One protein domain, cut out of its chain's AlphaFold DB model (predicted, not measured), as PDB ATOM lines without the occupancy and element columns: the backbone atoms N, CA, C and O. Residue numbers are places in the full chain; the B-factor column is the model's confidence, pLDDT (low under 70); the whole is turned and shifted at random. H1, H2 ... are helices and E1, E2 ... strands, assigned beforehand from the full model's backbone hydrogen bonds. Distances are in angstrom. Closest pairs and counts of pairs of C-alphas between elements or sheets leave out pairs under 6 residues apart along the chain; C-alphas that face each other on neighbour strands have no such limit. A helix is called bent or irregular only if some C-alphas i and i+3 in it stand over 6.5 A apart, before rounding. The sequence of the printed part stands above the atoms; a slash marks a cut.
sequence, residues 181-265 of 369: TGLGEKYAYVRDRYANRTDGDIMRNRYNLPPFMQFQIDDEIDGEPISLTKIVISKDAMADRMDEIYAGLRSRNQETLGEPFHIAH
ATOM      1  N   THR A 181      16.761 -25.826 -36.209       93.25
ATOM      2  CA  THR A 181      17.701 -25.013 -35.425       93.25
ATOM      3  C   THR A 181      19.054 -25.720 -35.430       93.25
ATOM      4  O   THR A 181      19.171 -26.808 -34.869       93.25
ATOM      5  N   GLY A 182      20.075 -25.129 -36.055       94.31
ATOM      6  CA  GLY A 182      21.435 -25.676 -36.036       94.31
ATOM      7  C   GLY A 182      22.031 -25.664 -34.624       94.31
ATOM      8  O   GLY A 182      21.942 -24.658 -33.920       94.31
ATOM      9  N   LEU A 183      22.656 -26.769 -34.213       95.25
ATOM     10  CA  LEU A 183      23.213 -26.980 -32.870       95.25
ATOM     11  C   LEU A 183      24.630 -26.397 -32.712       95.25
ATOM     12  O   LEU A 183      25.543 -27.050 -32.210       95.25
ATOM     13  N   GLY A 184      24.810 -25.160 -33.173       91.38
ATOM     14  CA  GLY A 184      26.024 -24.369 -32.970       91.38
ATOM     15  C   GLY A 184      25.900 -23.397 -31.795       91.38
ATOM     16  O   GLY A 184      24.810 -23.171 -31.264       91.38
ATOM     17  N   GLU A 185      27.021 -22.771 -31.428       92.75
ATOM     18  CA  GLU A 185      27.075 -21.692 -30.430       92.75
ATOM     19  C   GLU A 185      26.381 -22.069 -29.102       92.75
ATOM     20  O   GLU A 185      26.640 -23.129 -28.537       92.75
ATOM     21  N   LYS A 186      25.453 -21.231 -28.627       93.81
ATOM     22  CA  LYS A 186      24.608 -21.432 -27.442       93.81
ATOM     23  C   LYS A 186      23.811 -22.742 -27.430       93.81
ATOM     24  O   LYS A 186      23.471 -23.224 -26.357       93.81
ATOM     25  N   TYR A 187      23.549 -23.348 -28.591       96.19
ATOM     26  CA  TYR A 187      22.862 -24.639 -28.704       96.19
ATOM     27  C   TYR A 187      23.820 -25.846 -28.672       96.19
ATOM     28  O   TYR A 187      23.355 -26.984 -28.611       96.19
ATOM     29  N   ALA A 188      25.144 -25.639 -28.697       94.06
ATOM     30  CA  ALA A 188      26.126 -26.726 -28.793       94.06
ATOM     31  C   ALA A 188      26.045 -27.730 -27.629       94.06
ATOM     32  O   ALA A 188      26.275 -28.917 -27.838       94.06
ATOM     33  N   TYR A 189      25.608 -27.306 -26.436       94.75
ATOM     34  CA  TYR A 189      25.420 -28.214 -25.298       94.75
ATOM     35  C   TYR A 189      24.398 -29.338 -25.578       94.75
ATOM     36  O   TYR A 189      24.507 -30.423 -25.010       94.75
ATOM     37  N   VAL A 190      23.434 -29.116 -26.485       96.81
ATOM     38  CA  VAL A 190      22.494 -30.155 -26.940       96.81
ATOM     39  C   VAL A 190      23.179 -31.131 -27.898       96.81
ATOM     40  O   VAL A 190      22.974 -32.335 -27.771       96.81
ATOM     41  N   ARG A 191      24.052 -30.665 -28.804       94.62
ATOM     42  CA  ARG A 191      24.900 -31.568 -29.608       94.62
ATOM     43  C   ARG A 191      25.751 -32.439 -28.686       94.62
ATOM     44  O   ARG A 191      25.778 -33.653 -28.850       94.62
ATOM     45  N   ASP A 192      26.385 -31.833 -27.689       93.31
ATOM     46  CA  ASP A 192      27.312 -32.517 -26.785       93.31
ATOM     47  C   ASP A 192      26.581 -33.533 -25.878       93.31
ATOM     48  O   ASP A 192      27.082 -34.637 -25.661       93.31
ATOM     49  N   ARG A 193      25.338 -33.232 -25.459       94.50
ATOM     50  CA  ARG A 193      24.414 -34.163 -24.768       94.50
ATOM     51  C   ARG A 193      24.076 -35.414 -25.598       94.50
ATOM     52  O   ARG A 193      23.806 -36.465 -25.022       94.50
ATOM     53  N   TYR A 194      24.083 -35.317 -26.928       96.25
ATOM     54  CA  TYR A 194      23.745 -36.422 -27.839       96.25
ATOM     55  C   TYR A 194      24.958 -37.062 -28.536       96.25
ATOM     56  O   TYR A 194      24.823 -38.150 -29.092       96.25
ATOM     57  N   ALA A 195      26.147 -36.455 -28.480       90.44
ATOM     58  CA  ALA A 195      27.335 -36.890 -29.225       90.44
ATOM     59  C   ALA A 195      27.761 -38.346 -28.948       90.44
ATOM     60  O   ALA A 195      28.229 -39.033 -29.852       90.44
ATOM     61  N   ASN A 196      27.563 -38.822 -27.713       89.81
ATOM     62  CA  ASN A 196      27.914 -40.179 -27.277       89.81
ATOM     63  C   ASN A 196      26.709 -41.137 -27.191       89.81
ATOM     64  O   ASN A 196      26.857 -42.260 -26.707       89.81
ATOM     65  N   ARG A 197      25.511 -40.713 -27.617       94.38
ATOM     66  CA  ARG A 197      24.313 -41.565 -27.603       94.38
ATOM     67  C   ARG A 197      24.335 -42.571 -28.754       94.38
ATOM     68  O   ARG A 197      24.789 -42.268 -29.855       94.38
ATOM     69  N   THR A 198      23.830 -43.773 -28.491       93.81
ATOM     70  CA  THR A 198      23.830 -44.916 -29.423       93.81
ATOM     71  C   THR A 198      22.429 -45.467 -29.705       93.81
ATOM     72  O   THR A 198      22.288 -46.411 -30.475       93.81
ATOM     73  N   ASP A 199      21.405 -44.854 -29.115       94.88
ATOM     74  CA  ASP A 199      19.987 -45.216 -29.169       94.88
ATOM     75  C   ASP A 199      19.192 -44.443 -30.242       94.88
ATOM     76  O   ASP A 199      17.979 -44.297 -30.136       94.88
ATOM     77  N   GLY A 200      19.878 -43.926 -31.268       94.62
ATOM     78  CA  GLY A 200      19.284 -43.197 -32.393       94.62
ATOM     79  C   GLY A 200      19.551 -43.869 -33.741       94.62
ATOM     80  O   GLY A 200      20.604 -44.475 -33.954       94.62
ATOM     81  N   ASP A 201      18.611 -43.724 -34.672       96.06
ATOM     82  CA  ASP A 201      18.632 -44.386 -35.977       96.06
ATOM     83  C   ASP A 201      19.767 -43.879 -36.874       96.06
ATOM     84  O   ASP A 201      19.880 -42.682 -37.153       96.06
ATOM     85  N   ILE A 202      20.599 -44.799 -37.376       94.44
ATOM     86  CA  ILE A 202      21.708 -44.470 -38.281       94.44
ATOM     87  C   ILE A 202      21.189 -44.332 -39.713       94.44
ATOM     88  O   ILE A 202      20.979 -45.313 -40.431       94.44
ATOM     89  N   MET A 203      21.081 -43.088 -40.161       92.00
ATOM     90  CA  MET A 203      20.572 -42.713 -41.471       92.00
ATOM     91  C   MET A 203      21.706 -42.393 -42.451       92.00
ATOM     92  O   MET A 203      22.706 -41.748 -42.120       92.00
ATOM     93  N   ARG A 204      21.544 -42.844 -43.702       87.44
ATOM     94  CA  ARG A 204      22.458 -42.555 -44.816       87.44
ATOM     95  C   ARG A 204      21.803 -41.577 -45.788       87.44
ATOM     96  O   ARG A 204      20.716 -41.831 -46.301       87.44
ATOM     97  N   ASN A 205      22.485 -40.473 -46.065       81.81
ATOM     98  CA  ASN A 205      22.101 -39.516 -47.101       81.81
ATOM     99  C   ASN A 205      22.487 -40.037 -48.505       81.81
ATOM    100  O   ASN A 205      23.249 -40.992 -48.643       81.81
ATOM    101  N   ARG A 206      21.984 -39.377 -49.559       75.50
ATOM    102  CA  ARG A 206      22.279 -39.696 -50.973       75.50
ATOM    103  C   ARG A 206      23.308 -38.750 -51.620       75.50
ATOM    104  O   ARG A 206      23.377 -38.676 -52.841       75.50
ATOM    105  N   TYR A 207      24.058 -37.998 -50.814       77.75
ATOM    106  CA  TYR A 207      24.888 -36.861 -51.239       77.75
ATOM    107  C   TYR A 207      26.372 -37.007 -50.855       77.75
ATOM    108  O   TYR A 207      27.107 -36.026 -50.880       77.75
ATOM    109  N   ASN A 208      26.809 -38.220 -50.499       82.50
ATOM    110  CA  ASN A 208      28.159 -38.540 -50.011       82.50
ATOM    111  C   ASN A 208      28.605 -37.752 -48.759       82.50
ATOM    112  O   ASN A 208      29.791 -37.735 -48.441       82.50
ATOM    113  N   LEU A 209      27.669 -37.152 -48.014       86.75
ATOM    114  CA  LEU A 209      27.944 -36.625 -46.674       86.75
ATOM    115  C   LEU A 209      28.191 -37.799 -45.702       86.75
ATOM    116  O   LEU A 209      27.748 -38.924 -45.977       86.75
ATOM    117  N   PRO A 210      28.782 -37.553 -44.524       88.94
ATOM    118  CA  PRO A 210      28.745 -38.489 -43.405       88.94
ATOM    119  C   PRO A 210      27.324 -39.022 -43.103       88.94
ATOM    120  O   PRO A 210      26.330 -38.305 -43.284       88.94
ATOM    121  N   PRO A 211      27.182 -40.275 -42.627       92.88
ATOM    122  CA  PRO A 211      25.947 -40.734 -41.995       92.88
ATOM    123  C   PRO A 211      25.607 -39.866 -40.778       92.88
ATOM    124  O   PRO A 211      26.501 -39.299 -40.152       92.88
ATOM    125  N   PHE A 212      24.336 -39.818 -40.395       93.50
ATOM    126  CA  PHE A 212      23.885 -39.128 -39.185       93.50
ATOM    127  C   PHE A 212      23.016 -40.048 -38.327       93.50
ATOM    128  O   PHE A 212      22.445 -41.015 -38.824       93.50
ATOM    129  N   MET A 213      22.943 -39.758 -37.032       95.94
ATOM    130  CA  MET A 213      22.019 -40.390 -36.093       95.94
ATOM    131  C   MET A 213      20.799 -39.488 -35.922       95.94
ATOM    132  O   MET A 213      20.956 -38.268 -35.802       95.94
ATOM    133  N   GLN A 214      19.601 -40.069 -35.929       95.94
ATOM    134  CA  GLN A 214      18.358 -39.371 -35.601       95.94
ATOM    135  C   GLN A 214      17.797 -39.885 -34.280       95.94
ATOM    136  O   GLN A 214      17.627 -41.084 -34.090       95.94
ATOM    137  N   PHE A 215      17.477 -38.960 -33.386       97.25
ATOM    138  CA  PHE A 215      16.793 -39.232 -32.130       97.25
ATOM    139  C   PHE A 215      15.423 -38.568 -32.225       97.25
ATOM    140  O   PHE A 215      15.284 -37.368 -31.969       97.25
ATOM    141  N   GLN A 216      14.445 -39.324 -32.713       96.62
ATOM    142  CA  GLN A 216      13.054 -38.893 -32.800       96.62
ATOM    143  C   GLN A 216      12.447 -38.863 -31.391       96.62
ATOM    144  O   GLN A 216      12.707 -39.751 -30.582       96.62
ATOM    145  N   ILE A 217      11.664 -37.827 -31.089       96.94
ATOM    146  CA  ILE A 217      10.778 -37.812 -29.922       96.94
ATOM    147  C   ILE A 217       9.369 -38.090 -30.435       96.94
ATOM    148  O   ILE A 217       8.861 -37.362 -31.293       96.94
ATOM    149  N   ASP A 218       8.769 -39.156 -29.925       96.56
ATOM    150  CA  ASP A 218       7.404 -39.584 -30.210       96.56
ATOM    151  C   ASP A 218       6.604 -39.603 -28.903       96.56
ATOM    152  O   ASP A 218       7.156 -39.828 -27.824       96.56
ATOM    153  N   ASP A 219       5.304 -39.353 -29.004       98.06
ATOM    154  CA  ASP A 219       4.352 -39.413 -27.890       98.06
ATOM    155  C   ASP A 219       2.955 -39.760 -28.448       98.06
ATOM    156  O   ASP A 219       2.826 -40.152 -29.610       98.06
ATOM    157  N   GLU A 220       1.896 -39.610 -27.659       97.62
ATOM    158  CA  GLU A 220       0.511 -39.869 -28.052       97.62
ATOM    159  C   GLU A 220      -0.429 -38.710 -27.686       97.62
ATOM    160  O   GLU A 220      -0.267 -38.023 -26.677       97.62
ATOM    161  N   ILE A 221      -1.457 -38.504 -28.512       97.81
ATOM    162  CA  ILE A 221      -2.606 -37.645 -28.201       97.81
ATOM    163  C   ILE A 221      -3.856 -38.490 -28.407       97.81
ATOM    164  O   ILE A 221      -4.116 -38.932 -29.527       97.81
ATOM    165  N   ASP A 222      -4.621 -38.673 -27.330       94.69
ATOM    166  CA  ASP A 222      -5.842 -39.488 -27.266       94.69
ATOM    167  C   ASP A 222      -5.613 -40.978 -27.632       94.69
ATOM    168  O   ASP A 222      -6.496 -41.635 -28.175       94.69
ATOM    169  N   GLY A 223      -4.415 -41.510 -27.335       95.69
ATOM    170  CA  GLY A 223      -3.988 -42.888 -27.641       95.69
ATOM    171  C   GLY A 223      -3.498 -43.112 -29.080       95.69
ATOM    172  O   GLY A 223      -3.030 -44.194 -29.418       95.69
ATOM    173  N   GLU A 224      -3.582 -42.087 -29.930       97.56
ATOM    174  CA  GLU A 224      -3.043 -42.100 -31.291       97.56
ATOM    175  C   GLU A 224      -1.620 -41.504 -31.288       97.56
ATOM    176  O   GLU A 224      -1.432 -40.398 -30.762       97.56
ATOM    177  N   PRO A 225      -0.608 -42.154 -31.891       97.56
ATOM    178  CA  PRO A 225       0.774 -41.677 -31.849       97.56
ATOM    179  C   PRO A 225       0.977 -40.346 -32.592       97.56
ATOM    180  O   PRO A 225       0.177 -39.940 -33.447       97.56
ATOM    181  N   ILE A 226       2.060 -39.641 -32.262       97.38
ATOM    182  CA  ILE A 226       2.490 -38.405 -32.920       97.38
ATOM    183  C   ILE A 226       4.018 -38.252 -32.862       97.38
ATOM    184  O   ILE A 226       4.619 -38.312 -31.791       97.38
ATOM    185  N   SER A 227       4.642 -38.023 -34.021       96.31
ATOM    186  CA  SER A 227       6.082 -37.756 -34.122       96.31
ATOM    187  C   SER A 227       6.365 -36.263 -34.053       96.31
ATOM    188  O   SER A 227       5.856 -35.476 -34.852       96.31
ATOM    189  N   LEU A 228       7.204 -35.873 -33.099       96.81
ATOM    190  CA  LEU A 228       7.491 -34.482 -32.772       96.81
ATOM    191  C   LEU A 228       8.884 -34.073 -33.273       96.81
ATOM    192  O   LEU A 228       9.348 -34.484 -34.345       96.81
ATOM    193  N   THR A 229       9.558 -33.228 -32.500       96.12
ATOM    194  CA  THR A 229      10.942 -32.812 -32.709       96.12
ATOM    195  C   THR A 229      11.888 -34.013 -32.778       96.12
ATOM    196  O   THR A 229      11.751 -34.970 -32.020       96.12
ATOM    197  N   LYS A 230      12.896 -33.938 -33.649       95.81
ATOM    198  CA  LYS A 230      13.998 -34.903 -33.717       95.81
ATOM    199  C   LYS A 230      15.349 -34.200 -33.628       95.81
ATOM    200  O   LYS A 230      15.546 -33.143 -34.230       95.81
ATOM    201  N   ILE A 231      16.283 -34.795 -32.895       97.56
ATOM    202  CA  ILE A 231      17.674 -34.337 -32.827       97.56
ATOM    203  C   ILE A 231      18.479 -35.097 -33.883       97.56
ATOM    204  O   ILE A 231      18.387 -36.319 -33.972       97.56
ATOM    205  N   VAL A 232      19.254 -34.380 -34.698       96.06
ATOM    206  CA  VAL A 232      20.059 -34.938 -35.790       96.06
ATOM    207  C   VAL A 232      21.529 -34.616 -35.553       96.06
ATOM    208  O   VAL A 232      21.896 -33.450 -35.410       96.06
ATOM    209  N   ILE A 233      22.365 -35.658 -35.514       96.38
ATOM    210  CA  ILE A 233      23.795 -35.572 -35.191       96.38
ATOM    211  C   ILE A 233      24.614 -36.296 -36.264       96.38
ATOM    212  O   ILE A 233      24.500 -37.514 -36.415       96.38
ATOM    213  N   SER A 234      25.459 -35.571 -36.999       94.75
ATOM    214  CA  SER A 234      26.472 -36.151 -37.890       94.75
ATOM    215  C   SER A 234      27.366 -37.145 -37.141       94.75
ATOM    216  O   SER A 234      27.829 -36.868 -36.035       94.75
ATOM    217  N   LYS A 235      27.644 -38.303 -37.757       92.44
ATOM    218  CA  LYS A 235      28.624 -39.276 -37.241       92.44
ATOM    219  C   LYS A 235      30.073 -38.872 -37.519       92.44
ATOM    220  O   LYS A 235      30.977 -39.476 -36.949       92.44
ATOM    221  N   ASP A 236      30.286 -37.867 -38.363       92.12
ATOM    222  CA  ASP A 236      31.526 -37.101 -38.378       92.12
ATOM    223  C   ASP A 236      31.393 -35.935 -37.392       92.12
ATOM    224  O   ASP A 236      30.584 -35.026 -37.598       92.12
ATOM    225  N   ALA A 237      32.178 -35.986 -36.316       87.88
ATOM    226  CA  ALA A 237      32.203 -34.972 -35.268       87.88
ATOM    227  C   ALA A 237      32.901 -33.665 -35.694       87.88
ATOM    228  O   ALA A 237      32.756 -32.661 -34.997       87.88
ATOM    229  N   MET A 238      33.659 -33.672 -36.799       90.12
ATOM    230  CA  MET A 238      34.392 -32.510 -37.318       90.12
ATOM    231  C   MET A 238      33.617 -31.732 -38.394       90.12
ATOM    232  O   MET A 238      34.055 -30.652 -38.771       90.12
ATOM    233  N   ALA A 239      32.486 -32.257 -38.877       91.06
ATOM    234  CA  ALA A 239      31.695 -31.656 -39.953       91.06
ATOM    235  C   ALA A 239      31.205 -30.236 -39.603       91.06
ATOM    236  O   ALA A 239      30.362 -30.073 -38.714       91.06
ATOM    237  N   ASP A 240      31.669 -29.209 -40.322       89.06
ATOM    238  CA  ASP A 240      31.243 -27.828 -40.101       89.06
ATOM    239  C   ASP A 240      30.139 -27.444 -41.097       89.06
ATOM    240  O   ASP A 240      30.236 -27.646 -42.307       89.06
ATOM    241  N   ARG A 241      29.085 -26.786 -40.608       87.44
ATOM    242  CA  ARG A 241      28.090 -26.137 -41.475       87.44
ATOM    243  C   ARG A 241      28.743 -25.140 -42.447       87.44
ATOM    244  O   ARG A 241      28.156 -24.842 -43.487       87.44
ATOM    245  N   MET A 242      29.913 -24.596 -42.131       89.00
ATOM    246  CA  MET A 242      30.634 -23.655 -42.986       89.00
ATOM    247  C   MET A 242      31.397 -24.311 -44.146       89.00
ATOM    248  O   MET A 242      31.761 -23.588 -45.074       89.00
ATOM    249  N   ASP A 243      31.573 -25.639 -44.164       90.81
ATOM    250  CA  ASP A 243      32.221 -26.329 -45.285       90.81
ATOM    251  C   ASP A 243      31.416 -26.168 -46.587       90.81
ATOM    252  O   ASP A 243      30.178 -26.139 -46.588       90.81
ATOM    253  N   GLU A 244      32.121 -26.124 -47.723       90.88
ATOM    254  CA  GLU A 244      31.540 -25.869 -49.051       90.88
ATOM    255  C   GLU A 244      30.365 -26.806 -49.378       90.88
ATOM    256  O   GLU A 244      29.358 -26.372 -49.940       90.88
ATOM    257  N   ILE A 245      30.449 -28.077 -48.974       89.62
ATOM    258  CA  ILE A 245      29.408 -29.071 -49.245       89.62
ATOM    259  C   ILE A 245      28.095 -28.763 -48.502       89.62
ATOM    260  O   ILE A 245      27.023 -28.837 -49.104       89.62
ATOM    261  N   TYR A 246      28.165 -28.334 -47.236       90.56
ATOM    262  CA  TYR A 246      26.996 -27.965 -46.430       90.56
ATOM    263  C   TYR A 246      26.452 -26.588 -46.830       90.56
ATOM    264  O   TYR A 246      25.242 -26.432 -47.025       90.56
ATOM    265  N   ALA A 247      27.329 -25.605 -47.055       88.06
ATOM    266  CA  ALA A 247      26.954 -24.295 -47.588       88.06
ATOM    267  C   ALA A 247      26.264 -24.410 -48.962       88.06
ATOM    268  O   ALA A 247      25.215 -23.801 -49.196       88.06
ATOM    269  N   GLY A 248      26.797 -25.267 -49.835       88.88
ATOM    270  CA  GLY A 248      26.239 -25.602 -51.141       88.88
ATOM    271  C   GLY A 248      24.919 -26.377 -51.083       88.88
ATOM    272  O   GLY A 248      24.200 -26.419 -52.076       88.88
ATOM    273  N   LEU A 249      24.562 -27.007 -49.961       89.50
ATOM    274  CA  LEU A 249      23.237 -27.609 -49.754       89.50
ATOM    275  C   LEU A 249      22.218 -26.557 -49.294       89.50
ATOM    276  O   LEU A 249      21.126 -26.485 -49.862       89.50
ATOM    277  N   ARG A 250      22.594 -25.668 -48.363       86.94
ATOM    278  CA  ARG A 250      21.734 -24.545 -47.938       86.94
ATOM    279  C   ARG A 250      21.384 -23.608 -49.094       86.94
ATOM    280  O   ARG A 250      20.220 -23.258 -49.250       86.94
ATOM    281  N   SER A 251      22.341 -23.277 -49.966       85.31
ATOM    282  CA  SER A 251      22.094 -22.430 -51.148       85.31
ATOM    283  C   SER A 251      21.159 -23.057 -52.198       85.31
ATOM    284  O   SER A 251      20.621 -22.346 -53.044       85.31
ATOM    285  N   ARG A 252      20.917 -24.375 -52.121       85.56
ATOM    286  CA  ARG A 252      19.920 -25.122 -52.914       85.56
ATOM    287  C   ARG A 252      18.607 -25.371 -52.152       85.56
ATOM    288  O   ARG A 252      17.827 -26.231 -52.552       85.56
ATOM    289  N   ASN A 253      18.357 -24.632 -51.066       80.56
ATOM    290  CA  ASN A 253      17.219 -24.791 -50.147       80.56
ATOM    291  C   ASN A 253      17.136 -26.177 -49.471       80.56
ATOM    292  O   ASN A 253      16.071 -26.582 -49.009       80.56
ATOM    293  N   GLN A 254      18.246 -26.918 -49.387       83.00
ATOM    294  CA  GLN A 254      18.313 -28.215 -48.707       83.00
ATOM    295  C   GLN A 254      18.797 -28.039 -47.259       83.00
ATOM    296  O   GLN A 254      19.776 -28.659 -46.847       83.00
ATOM    297  N   GLU A 255      18.133 -27.159 -46.496       81.50
ATOM    298  CA  GLU A 255      18.560 -26.714 -45.156       81.50
ATOM    299  C   GLU A 255      18.878 -27.882 -44.205       81.50
ATOM    300  O   GLU A 255      19.949 -27.898 -43.605       81.50
ATOM    301  N   THR A 256      18.019 -28.904 -44.139       83.50
ATOM    302  CA  THR A 256      18.203 -30.106 -43.294       83.50
ATOM    303  C   THR A 256      19.442 -30.932 -43.639       83.50
ATOM    304  O   THR A 256      20.003 -31.588 -42.770       83.50
ATOM    305  N   LEU A 257      19.881 -30.925 -44.899       84.12
ATOM    306  CA  LEU A 257      21.112 -31.597 -45.329       84.12
ATOM    307  C   LEU A 257      22.333 -30.680 -45.199       84.12
ATOM    308  O   LEU A 257      23.456 -31.163 -45.113       84.12
ATOM    309  N   GLY A 258      22.104 -29.367 -45.185       86.19
ATOM    310  CA  GLY A 258      23.107 -28.326 -45.009       86.19
ATOM    311  C   GLY A 258      23.427 -27.983 -43.550       86.19
ATOM    312  O   GLY A 258      24.170 -27.034 -43.330       86.19
ATOM    313  N   GLU A 259      22.897 -28.704 -42.562       92.31
ATOM    314  CA  GLU A 259      23.235 -28.530 -41.142       92.31
ATOM    315  C   GLU A 259      23.623 -29.888 -40.523       92.31
ATOM    316  O   GLU A 259      22.733 -30.694 -40.238       92.31
ATOM    317  N   PRO A 260      24.921 -30.185 -40.297       93.44
ATOM    318  CA  PRO A 260      25.367 -31.496 -39.801       93.44
ATOM    319  C   PRO A 260      24.905 -31.816 -38.372       93.44
ATOM    320  O   PRO A 260      24.811 -32.986 -38.004       93.44
ATOM    321  N   PHE A 261      24.584 -30.795 -37.574       95.50
ATOM    322  CA  PHE A 261      24.015 -30.938 -36.236       95.50
ATOM    323  C   PHE A 261      22.807 -30.007 -36.123       95.50
ATOM    324  O   PHE A 261      22.972 -28.788 -36.176       95.50
ATOM    325  N   HIS A 262      21.595 -30.545 -35.981       96.12
ATOM    326  CA  HIS A 262      20.390 -29.720 -35.890       96.12
ATOM    327  C   HIS A 262      19.257 -30.369 -35.091       96.12
ATOM    328  O   HIS A 262      19.096 -31.585 -35.051       96.12
ATOM    329  N   ILE A 263      18.423 -29.520 -34.498       96.88
ATOM    330  CA  ILE A 263      17.050 -29.849 -34.121       96.88
ATOM    331  C   ILE A 263      16.205 -29.712 -35.388       96.88
ATOM    332  O   ILE A 263      16.239 -28.646 -36.001       96.88
ATOM    333  N   ALA A 264      15.449 -30.736 -35.780       94.69
ATOM    334  CA  ALA A 264      14.368 -30.604 -36.757       94.69
ATOM    335  C   ALA A 264      13.027 -30.673 -36.016       94.69
ATOM    336  O   ALA A 264      12.719 -31.657 -35.346       94.69
ATOM    337  N   HIS A 265      12.262 -29.588 -36.094       95.00
ATOM    338  CA  HIS A 265      11.040 -29.379 -35.316       95.00
ATOM    339  C   HIS A 265       9.868 -30.193 -35.871       95.00
ATOM    340  O   HIS A 265       9.798 -30.412 -37.078       95.00
TER     341      HIS A 265
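What this domain is: This is residues 181 to 265 of the 369 residues of the protein "Avirulence protein" of Xylophilus ampelinus (UniProt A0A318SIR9). A long, two-stranded hairpin, E2 and E3, widens at its base into a small twisted sheet, where the short strands E1 and E4 lie at the edges and H1 crosses one face. The tip of the hairpin, residues 220 to 225, sticks out at one end of the elongated whole, and the small helix H2, off the sheet, lies among loops at the other end. The printed part has 85 residues, with two named helices and four named strands in the order H1 E1 E2 E3 H2 E4; the sheet runs E1 E2 E3 E4, antiparallel throughout, and the class is mixed, helices and strands. It is compact, with a radius of gyration of the C-alphas of 13.6 A, and spans 45 by 27 by 24 A.

How they stand to each other: Residues 181 to 182 pair in a short antiparallel stretch with residues 262 to 263 of E4, residues 261 to 264. H1, residues 185 to 194, is on the sheet at a height over the sheet of 8.7 A, making two layers, a helix on one face of a sheet. It lies over E4 and runs across the strands, at 85 degrees to E4 on the local plane; their closest C-alphas, those of Arg 191 and Phe 261, are 6.7 A apart. E1, residues 201 to 203, E2, residues 212 to 221, and E3, residues 224 to 234, form a meander, each strand the antiparallel neighbour of the one before. E1 and E2 are a hairpin at 129 degrees, with N 203 and O 212 at 2.8 A, within hydrogen-bond range. E2 and E3 are a hairpin at 161 degrees, with N 213 and O 233 at 2.8 A and N 221 and O 224 at 2.9 A. E3 and E4 stand at 164 degrees, with N 232 and O 262 at 2.8 A. H2, residues 244 to 250, is not on the sheet and is apart from H1, E1 and E2. In H2 every O i to N i+4 pair is within hydrogen-bond range; in H1 3 of 6 are, beside 5 of 7 O i to N i+3 pairs.

Where its parts are: H1 begins at C-alpha 185, (27.075, -21.692, -30.430), and is 15.3 A long; it is irregular, with C-alphas 186 and 189 7.2 A apart. E1 measures 6.1 A, E2 28.7 A, E3 30.8 A and H2 10.0 A. E4, 9.7 A long, ends at C-alpha 264, (14.368, -30.604, -36.757).

The domain as a whole: The two C-alphas farthest apart, those of Asp 222 and Glu 244, are 45.4 A apart. The printed part has no cut, and no link is long; the link from E2 to E3 is tight. The mean pLDDT of the printed part is 92.0, and no printed residue is under 70.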